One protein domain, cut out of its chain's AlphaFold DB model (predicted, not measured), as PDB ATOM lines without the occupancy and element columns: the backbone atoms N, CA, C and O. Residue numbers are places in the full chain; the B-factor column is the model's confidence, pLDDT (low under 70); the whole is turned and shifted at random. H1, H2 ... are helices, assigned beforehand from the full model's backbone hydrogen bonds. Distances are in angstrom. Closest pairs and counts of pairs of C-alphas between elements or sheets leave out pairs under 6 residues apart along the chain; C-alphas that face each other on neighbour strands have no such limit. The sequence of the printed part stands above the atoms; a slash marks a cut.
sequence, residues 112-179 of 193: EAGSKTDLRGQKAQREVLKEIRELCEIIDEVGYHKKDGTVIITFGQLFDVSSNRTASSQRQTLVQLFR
ATOM      1  N   GLU A 112      18.139  -1.057  22.207       77.62
ATOM      2  CA  GLU A 112      19.547  -0.828  21.861       77.62
ATOM      3  C   GLU A 112      20.127   0.294  22.741       77.62
ATOM      4  O   GLU A 112      19.534   1.377  22.836       77.62
ATOM      5  N   ALA A 113      21.267   0.030  23.385       78.38
ATOM      6  CA  ALA A 113      21.919   0.974  24.289       78.38
ATOM      7  C   ALA A 113      22.250   2.292  23.569       78.38
ATOM      8  O   ALA A 113      22.710   2.298  22.424       78.38
ATOM      9  N   GLY A 114      21.966   3.422  24.215       75.00
ATOM     10  CA  GLY A 114      22.139   4.758  23.634       75.00
ATOM     11  C   GLY A 114      21.095   5.127  22.570       75.00
ATOM     12  O   GLY A 114      21.104   6.243  22.042       75.00
ATOM     13  N   SER A 115      20.153   4.232  22.249       73.75
ATOM     14  CA  SER A 115      19.041   4.575  21.368       73.75
ATOM     15  C   SER A 115      18.112   5.596  22.026       73.75
ATOM     16  O   SER A 115      18.020   5.741  23.245       73.75
ATOM     17  N   LYS A 116      17.304   6.276  21.209       73.12
ATOM     18  CA  LYS A 116      16.269   7.181  21.733       73.12
ATOM     19  C   LYS A 116      15.284   6.465  22.654       73.12
ATOM     20  O   LYS A 116      14.682   7.120  23.494       73.12
ATOM     21  N   THR A 117      15.033   5.177  22.427       70.00
ATOM     22  CA  THR A 117      14.109   4.390  23.253       70.00
ATOM     23  C   THR A 117      14.727   4.078  24.607       70.00
ATOM     24  O   THR A 117      14.048   4.261  25.609       70.00
ATOM     25  N   ASP A 118      16.012   3.731  24.634       73.06
ATOM     26  CA  ASP A 118      16.786   3.550  25.864       73.06
ATOM     27  C   ASP A 118      16.802   4.831  26.718       73.06
ATOM     28  O   ASP A 118      16.335   4.829  27.854       73.06
ATOM     29  N   LEU A 119      17.152   5.977  26.124       74.06
ATOM     30  CA  LEU A 119      17.143   7.272  26.822       74.06
ATOM     31  C   LEU A 119      15.761   7.652  27.383       74.06
ATOM     32  O   LEU A 119      15.657   8.224  28.471       74.06
ATOM     33  N   ARG A 120      14.682   7.345  26.647       74.88
ATOM     34  CA  ARG A 120      13.310   7.552  27.143       74.88
ATOM     35  C   ARG A 120      13.001   6.629  28.318       74.88
ATOM     36  O   ARG A 120      12.418   7.103  29.288       74.88
ATOM     37  N   GLY A 121      13.409   5.364  28.242       76.62
ATOM     38  CA  GLY A 121      13.260   4.391  29.323       76.62
ATOM     39  C   GLY A 121      13.966   4.848  30.595       76.62
ATOM     40  O   GLY A 121      13.328   4.964  31.636       76.62
ATOM     41  N   GLN A 122      15.239   5.238  30.490       78.75
ATOM     42  CA  GLN A 122      16.022   5.750  31.620       78.75
ATOM     43  C   GLN A 122      15.409   7.013  32.235       78.75
ATOM     44  O   GLN A 122      15.388   7.185  33.455       78.75
ATOM     45  N   LYS A 123      14.889   7.929  31.406       78.88
ATOM     46  CA  LYS A 123      14.190   9.118  31.907       78.88
ATOM     47  C   LYS A 123      12.910   8.743  32.658       78.88
ATOM     48  O   LYS A 123      12.705   9.248  33.754       78.88
ATOM     49  N   ALA A 124      12.082   7.868  32.088       75.44
ATOM     50  CA  ALA A 124      10.852   7.415  32.731       75.44
ATOM     51  C   ALA A 124      11.145   6.704  34.061       75.44
ATOM     52  O   ALA A 124      10.517   7.017  35.066       75.44
ATOM     53  N   GLN A 125      12.155   5.833  34.093       78.00
ATOM     54  CA  GLN A 125      12.595   5.148  35.307       78.00
ATOM     55  C   GLN A 125      13.000   6.138  36.406       78.00
ATOM     56  O   GLN A 125      12.576   5.988  37.549       78.00
ATOM     57  N   ARG A 126      13.779   7.177  36.071       78.31
ATOM     58  CA  ARG A 126      14.169   8.214  37.041       78.31
ATOM     59  C   ARG A 126      12.973   8.968  37.617       78.31
ATOM     60  O   ARG A 126      12.958   9.214  38.819       78.31
ATOM     61  N   GLU A 127      11.992   9.330  36.792       77.25
ATOM     62  CA  GLU A 127      10.790  10.015  37.289       77.25
ATOM     63  C   GLU A 127       9.954   9.093  38.190       77.25
ATOM     64  O   GLU A 127       9.552   9.523  39.264       77.25
ATOM     65  N   VAL A 128       9.787   7.813  37.837       77.75
ATOM     66  CA  VAL A 128       9.074   6.844  38.693       77.75
ATOM     67  C   VAL A 128       9.774   6.674  40.043       77.75
ATOM     68  O   VAL A 128       9.126   6.724  41.083       77.75
ATOM     69  N   LEU A 129      11.103   6.525  40.059       78.75
ATOM     70  CA  LEU A 129      11.865   6.410  41.309       78.75
ATOM     71  C   LEU A 129      11.758   7.671  42.171       78.75
ATOM     72  O   LEU A 129      11.725   7.585  43.399       78.75
ATOM     73  N   LYS A 130      11.691   8.842  41.535       78.75
ATOM     74  CA  LYS A 130      11.455  10.106  42.227       78.75
ATOM     75  C   LYS A 130      10.062  10.136  42.864       78.75
ATOM     76  O   LYS A 130       9.962  10.476  44.037       78.75
ATOM     77  N   GLU A 131       9.024   9.730  42.136       75.75
ATOM     78  CA  GLU A 131       7.651   9.655  42.658       75.75
ATOM     79  C   GLU A 131       7.531   8.651  43.819       75.75
ATOM     80  O   GLU A 131       6.871   8.935  44.817       75.75
ATOM     81  N   ILE A 132       8.227   7.509  43.743       81.00
ATOM     82  CA  ILE A 132       8.288   6.529  44.841       81.00
ATOM     83  C   ILE A 132       8.958   7.137  46.079       81.00
ATOM     84  O   ILE A 132       8.462   6.956  47.189       81.00
ATOM     85  N   ARG A 133      10.062   7.875  45.907       80.94
ATOM     86  CA  ARG A 133      10.738   8.546  47.026       80.94
ATOM     87  C   ARG A 133       9.823   9.561  47.707       80.94
ATOM     88  O   ARG A 133       9.679   9.505  48.922       80.94
ATOM     89  N   GLU A 134       9.188  10.433  46.929       79.38
ATOM     90  CA  GLU A 134       8.239  11.429  47.448       79.38
ATOM     91  C   GLU A 134       7.085  10.751  48.207       79.38
ATOM     92  O   GLU A 134       6.664  11.217  49.265       79.38
ATOM     93  N   LEU A 135       6.598   9.608  47.713       77.75
ATOM     94  CA  LEU A 135       5.582   8.820  48.405       77.75
ATOM     95  C   LEU A 135       6.084   8.282  49.753       77.75
ATOM     96  O   LEU A 135       5.361   8.369  50.745       77.75
ATOM     97  N   CYS A 136       7.302   7.741  49.805       81.00
ATOM     98  CA  CYS A 136       7.906   7.259  51.047       81.00
ATOM     99  C   CYS A 136       8.089   8.382  52.075       81.00
ATOM    100  O   CYS A 136       7.803   8.165  53.249       81.00
ATOM    101  N   GLU A 137       8.504   9.573  51.640       82.75
ATOM    102  CA  GLU A 137       8.614  10.760  52.500       82.75
ATOM    103  C   GLU A 137       7.247  11.148  53.084       82.75
ATOM    104  O   GLU A 137       7.126  11.359  54.286       82.75
ATOM    105  N   ILE A 138       6.181  11.136  52.275       80.81
ATOM    106  CA  ILE A 138       4.813  11.390  52.761       80.81
ATOM    107  C   ILE A 138       4.380  10.348  53.801       80.81
ATOM    108  O   ILE A 138       3.741  10.698  54.798       80.81
ATOM    109  N   ILE A 139       4.692   9.070  53.564       82.19
ATOM    110  CA  ILE A 139       4.362   7.992  54.501       82.19
ATOM    111  C   ILE A 139       5.110   8.194  55.818       82.19
ATOM    112  O   ILE A 139       4.491   8.041  56.864       82.19
ATOM    113  N   ASP A 140       6.395   8.550  55.775       84.75
ATOM    114  CA  ASP A 140       7.201   8.798  56.975       84.75
ATOM    115  C   ASP A 140       6.726  10.040  57.746       84.75
ATOM    116  O   ASP A 140       6.697  10.022  58.969       84.75
ATOM    117  N   GLU A 141       6.283  11.092  57.053       85.44
ATOM    118  CA  GLU A 141       5.810  12.332  57.684       85.44
ATOM    119  C   GLU A 141       4.423  12.209  58.332       85.44
ATOM    120  O   GLU A 141       4.162  12.830  59.364       85.44
ATOM    121  N   VAL A 142       3.498  11.483  57.695       83.00
ATOM    122  CA  VAL A 142       2.069  11.488  58.071       83.00
ATOM    123  C   VAL A 142       1.599  10.146  58.630       83.00
ATOM    124  O   VAL A 142       0.546  10.058  59.269       83.00
ATOM    125  N   GLY A 143       2.349   9.078  58.380       84.31
ATOM    126  CA  GLY A 143       2.003   7.747  58.839       84.31
ATOM    127  C   GLY A 143       2.177   7.569  60.345       84.31
ATOM    128  O   GLY A 143       2.874   8.297  61.047       84.31
ATOM    129  N   TYR A 144       1.517   6.545  60.869       83.94
ATOM    130  CA  TYR A 144       1.662   6.128  62.250       83.94
ATOM    131  C   TYR A 144       2.940   5.301  62.418       83.94
ATOM    132  O   TYR A 144       3.065   4.207  61.855       83.94
ATOM    133  N   HIS A 145       3.866   5.801  63.236       89.56
ATOM    134  CA  HIS A 145       5.085   5.088  63.598       89.56
ATOM    135  C   HIS A 145       4.795   4.034  64.666       89.56
ATOM    136  O   HIS A 145       4.384   4.332  65.792       89.56
ATOM    137  N   LYS A 146       5.053   2.775  64.327       83.56
ATOM    138  CA  LYS A 146       5.049   1.676  65.286       83.56
ATOM    139  C   LYS A 146       6.342   1.663  66.099       83.56
ATOM    140  O   LYS A 146       7.386   2.159  65.684       83.56
ATOM    141  N   LYS A 147       6.283   1.002  67.259       85.69
ATOM    142  CA  LYS A 147       7.440   0.795  68.147       85.69
ATOM    143  C   LYS A 147       8.557  -0.048  67.516       85.69
ATOM    144  O   LYS A 147       9.685   0.014  67.981       85.69
ATOM    145  N   ASP A 148       8.237  -0.820  66.478       84.12
ATOM    146  CA  ASP A 148       9.186  -1.622  65.695       84.12
ATOM    147  C   ASP A 148       9.932  -0.803  64.619       84.12
ATOM    148  O   ASP A 148      10.783  -1.341  63.917       84.12
ATOM    149  N   GLY A 149       9.634   0.496  64.492       79.94
ATOM    150  CA  GLY A 149      10.239   1.385  63.500       79.94
ATOM    151  C   GLY A 149       9.542   1.391  62.136       79.94
ATOM    152  O   GLY A 149       9.962   2.157  61.266       79.94
ATOM    153  N   THR A 150       8.483   0.597  61.954       80.62
ATOM    154  CA  THR A 150       7.646   0.590  60.746       80.62
ATOM    155  C   THR A 150       6.694   1.776  60.754       80.62
ATOM    156  O   THR A 150       6.077   2.079  61.778       80.62
ATOM    157  N   VAL A 151       6.501   2.399  59.595       82.62
ATOM    158  CA  VAL A 151       5.512   3.464  59.418       82.62
ATOM    159  C   VAL A 151       4.350   2.941  58.589       82.62
ATOM    160  O   VAL A 151       4.549   2.350  57.529       82.62
ATOM    161  N   ILE A 152       3.131   3.103  59.100       82.56
ATOM    162  CA  ILE A 152       1.912   2.640  58.432       82.56
ATOM    163  C   ILE A 152       0.972   3.812  58.172       82.56
ATOM    164  O   ILE A 152       0.726   4.634  59.048       82.56
ATOM    165  N   ILE A 153       0.389   3.869  56.983       84.00
ATOM    166  CA  ILE A 153      -0.653   4.838  56.643       84.00
ATOM    167  C   ILE A 153      -1.817   4.104  55.988       84.00
ATOM    168  O   ILE A 153      -1.625   3.101  55.295       84.00
ATOM    169  N   THR A 154      -3.042   4.572  56.221       81.56
ATOM    170  CA  THR A 154      -4.193   4.031  55.495       81.56
ATOM    171  C   THR A 154      -4.232   4.598  54.081       81.56
ATOM    172  O   THR A 154      -3.845   5.741  53.844       81.56
ATOM    173  N   PHE A 155      -4.743   3.816  53.130       78.94
ATOM    174  CA  PHE A 155      -4.852   4.266  51.743       78.94
ATOM    175  C   PHE A 155      -5.665   5.566  51.604       78.94
ATOM    176  O   PHE A 155      -5.275   6.438  50.838       78.94
ATOM    177  N   GLY A 156      -6.747   5.735  52.377       78.75
ATOM    178  CA  GLY A 156      -7.562   6.956  52.349       78.75
ATOM    179  C   GLY A 156      -6.781   8.202  52.774       78.75
ATOM    180  O   GLY A 156      -6.764   9.190  52.051       78.75
ATOM    181  N   GLN A 157      -6.042   8.123  53.885       74.81
ATOM    182  CA  GLN A 157      -5.203   9.233  54.353       74.81
ATOM    183  C   GLN A 157      -4.080   9.562  53.364       74.81
ATOM    184  O   GLN A 157      -3.803  10.731  53.102       74.81
ATOM    185  N   LEU A 158      -3.451   8.536  52.785       77.94
ATOM    186  CA  LEU A 158      -2.430   8.713  51.756       77.94
ATOM    187  C   LEU A 158      -3.009   9.389  50.503       77.94
ATOM    188  O   LEU A 158      -2.387  10.292  49.940       77.94
ATOM    189  N   PHE A 159      -4.214   8.994  50.089       80.44
ATOM    190  CA  PHE A 159      -4.919   9.595  48.960       80.44
ATOM    191  C   PHE A 159      -5.251  11.073  49.212       80.44
ATOM    192  O   PHE A 159      -4.958  11.912  48.361       80.44
ATOM    193  N   ASP A 160      -5.757  11.420  50.396       79.25
ATOM    194  CA  ASP A 160      -6.097  12.806  50.743       79.25
ATOM    195  C   ASP A 160      -4.856  13.717  50.774       79.25
ATOM    196  O   ASP A 160      -4.855  14.819  50.214       79.25
ATOM    197  N   VAL A 161      -3.759  13.246  51.376       76.81
ATOM    198  CA  VAL A 161      -2.503  14.009  51.477       76.81
ATOM    199  C   VAL A 161      -1.820  14.153  50.117       76.81
ATOM    200  O   VAL A 161      -1.390  15.251  49.752       76.81
ATOM    201  N   SER A 162      -1.729  13.064  49.347       63.53
ATOM    202  CA  SER A 162      -1.105  13.084  48.017       63.53
ATOM    203  C   SER A 162      -1.899  13.940  47.025       63.53
ATOM    204  O   SER A 162      -1.302  14.715  46.274       63.53
ATOM    205  N   SER A 163      -3.235  13.893  47.068       66.94
ATOM    206  CA  SER A 163      -4.124  14.759  46.282       66.94
ATOM    207  C   SER A 163      -3.899  16.245  46.594       66.94
ATOM    208  O   SER A 163      -3.768  17.061  45.678       66.94
ATOM    209  N   ASN A 164      -3.740  16.609  47.871       65.19
ATOM    210  CA  ASN A 164      -3.496  18.003  48.260       65.19
ATOM    211  C   ASN A 164      -2.102  18.508  47.844       65.19
ATOM    212  O   ASN A 164      -1.972  19.652  47.405       65.19
ATOM    213  N   ARG A 165      -1.058  17.669  47.917       65.25
ATOM    214  CA  ARG A 165       0.295  18.047  47.456       65.25
ATOM    215  C   ARG A 165       0.383  18.138  45.932       65.25
ATOM    216  O   ARG A 165       0.970  19.083  45.408       65.25
ATOM    217  N   THR A 166      -0.266  17.228  45.209       52.28
ATOM    218  CA  THR A 166      -0.297  17.237  43.735       52.28
ATOM    219  C   THR A 166      -1.210  18.316  43.144       52.28
ATOM    220  O   THR A 166      -1.007  18.717  42.004       52.28
ATOM    221  N   ALA A 167      -2.157  18.877  43.903       50.41
ATOM    222  CA  ALA A 167      -2.905  20.064  43.474       50.41
ATOM    223  C   ALA A 167      -2.031  21.335  43.392       50.41
ATOM    224  O   ALA A 167      -2.336  22.238  42.614       50.41
ATOM    225  N   SER A 168      -0.932  21.397  44.156       45.91
ATOM    226  CA  SER A 168      -0.005  22.544  44.181       45.91
ATOM    227  C   SER A 168       1.131  22.469  43.153       45.91
ATOM    228  O   SER A 168       1.761  23.479  42.846       45.91
ATOM    229  N   SER A 169       1.377  21.289  42.578       47.94
ATOM    230  CA  SER A 169       2.455  21.046  41.621       47.94
ATOM    231  C   SER A 169       1.855  20.401  40.380       47.94
ATOM    232  O   SER A 169       1.236  19.351  40.490       47.94
ATOM    233  N   GLN A 170       1.994  21.016  39.198       45.56
ATOM    234  CA  GLN A 170       1.492  20.497  37.914       45.56
ATOM    235  C   GLN A 170       2.153  19.161  37.498       45.56
ATOM    236  O   GLN A 170       2.865  19.075  36.501       45.56
ATOM    237  N   ARG A 171       1.942  18.095  38.266       51.62
ATOM    238  CA  ARG A 171       2.418  16.732  38.024       51.62
ATOM    239  C   ARG A 171       1.249  15.793  38.317       51.62
ATOM    240  O   ARG A 171       1.140  15.202  39.381       51.62
ATOM    241  N   GLN A 172       0.301  15.749  37.381       45.47
ATOM    242  CA  GLN A 172      -1.006  15.095  37.542       45.47
ATOM    243  C   GLN A 172      -1.034  13.607  37.143       45.47
ATOM    244  O   GLN A 172      -2.100  13.090  36.816       45.47
ATOM    245  N   THR A 173       0.085  12.884  37.118       52.81
ATOM    246  CA  THR A 173       0.090  11.590  36.411       52.81
ATOM    247  C   THR A 173      -0.440  10.414  37.241       52.81
ATOM    248  O   THR A 173      -1.182   9.599  36.702       52.81
ATOM    249  N   LEU A 174      -0.140  10.318  38.544       44.66
ATOM    250  CA  LEU A 174      -0.568   9.167  39.362       44.66
ATOM    251  C   LEU A 174      -1.938   9.338  40.041       44.66
ATOM    252  O   LEU A 174      -2.699   8.379  40.139       44.66
ATOM    253  N   VAL A 175      -2.309  10.551  40.464       46.12
ATOM    254  CA  VAL A 175      -3.571  10.786  41.203       46.12
ATOM    255  C   VAL A 175      -4.805  10.768  40.286       46.12
ATOM    256  O   VAL A 175      -5.886  10.365  40.711       46.12
ATOM    257  N   GLN A 176      -4.659  11.124  39.002       45.94
ATOM    258  CA  GLN A 176      -5.774  11.107  38.042       45.94
ATOM    259  C   GLN A 176      -6.270   9.688  37.708       45.94
ATOM    260  O   GLN A 176      -7.440   9.521  37.369       45.94
ATOM    261  N   LEU A 177      -5.429   8.660  37.862       41.72
ATOM    262  CA  LEU A 177      -5.810   7.257  37.645       41.72
ATOM    263  C   LEU A 177      -6.725   6.708  38.743       41.72
ATOM    264  O   LEU A 177      -7.628   5.926  38.460       41.72
ATOM    265  N   PHE A 178      -6.557   7.169  39.980       42.84
ATOM    266  CA  PHE A 178      -7.421   6.778  41.096       42.84
ATOM    267  C   PHE A 178      -8.724   7.589  41.164       42.84
ATOM    268  O   PHE A 178      -9.627   7.245  41.924       42.84
ATOM    269  N   ARG A 179      -8.854   8.658  40.365       49.22
ATOM    270  CA  ARG A 179      -9.978   9.602  40.435       49.22
ATOM    271  C   ARG A 179     -11.215   9.183  39.630       49.22
ATOM    272  O   ARG A 179     -12.236   9.854  39.745       49.22
TER     273      ARG A 179
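This is residues 112 to 179 of the 193 residues of the protein "Actin-binding Rho-activating protein-like" of Tropilaelaps mercedesae (UniProt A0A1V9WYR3). One long helix, H1, forms an arm whose first part, residues 116 to 127, sticks out free together with residues 112 to 115 before it. At the other end of H1 the chain makes a hairpin-like loop, residues 143 to 154, and then H2 folds back at a steep angle to H1, touching it near that end, while the very short H3 packs on H2. The printed part has 68 residues with three named helices, in the order H1, H2, H3, and no named strand; the class is all helix. The whole is loose, with a radius of gyration of the C-alphas of 15.4 A, and elongated, spanning 47 by 30 by 18 A.

H1 is residues 116 to 142, 39.3 A from first to last C-alpha; C-alpha 116 is at (16.269, 7.181, 21.733) and C-alpha 142 at (2.069, 11.488, 58.071). H2 is residues 155 to 168, with a length of 20.4 A. H3 is residues 175 to 178, four residues, and its last C-alpha, 178, is at (-7.421, 6.778, 41.096).

H1 touches H2 with residues 135 to 139 alone, and H2 touches H1 with residues 158 to 162 alone. Their closest C-alphas, those of Ile 139 and Leu 158, are 7.4 A apart. The two helices run opposite ways at a steep tilt of 64 degrees. H2 touches H3, the closest C-alphas being those of Ser 163 and Val 175, 6.5 A apart. H1 and H3 are apart. In the stretch between H1 and H2, residues 144 to 145 pair with residues 151 to 152, antiparallel. In H1 every O i to N i+4 pair is within hydrogen-bond range, in H2 9 of 10 are, and H3 is too short for such a pair, though its one O i to N i+3 pair is within range.

The two C-alphas farthest apart, those of Ser 115 and Lys 147, are 48.3 A apart. Without residues 112 to 127, which stand free, the body has 52 residues and spans 36 by 22 by 17 A, with a radius of gyration of 11.7 A. The printed part has no cut. The link from H1 to H2, 12 residues, is long, and the link from H2 to H3, 6 residues, is short. The mean pLDDT of the printed part is 72.0; it is under 70 in residues 162 to 179, of which 162 to 168 belong to H2 and 175 to 178 are H3, whose mean is 44.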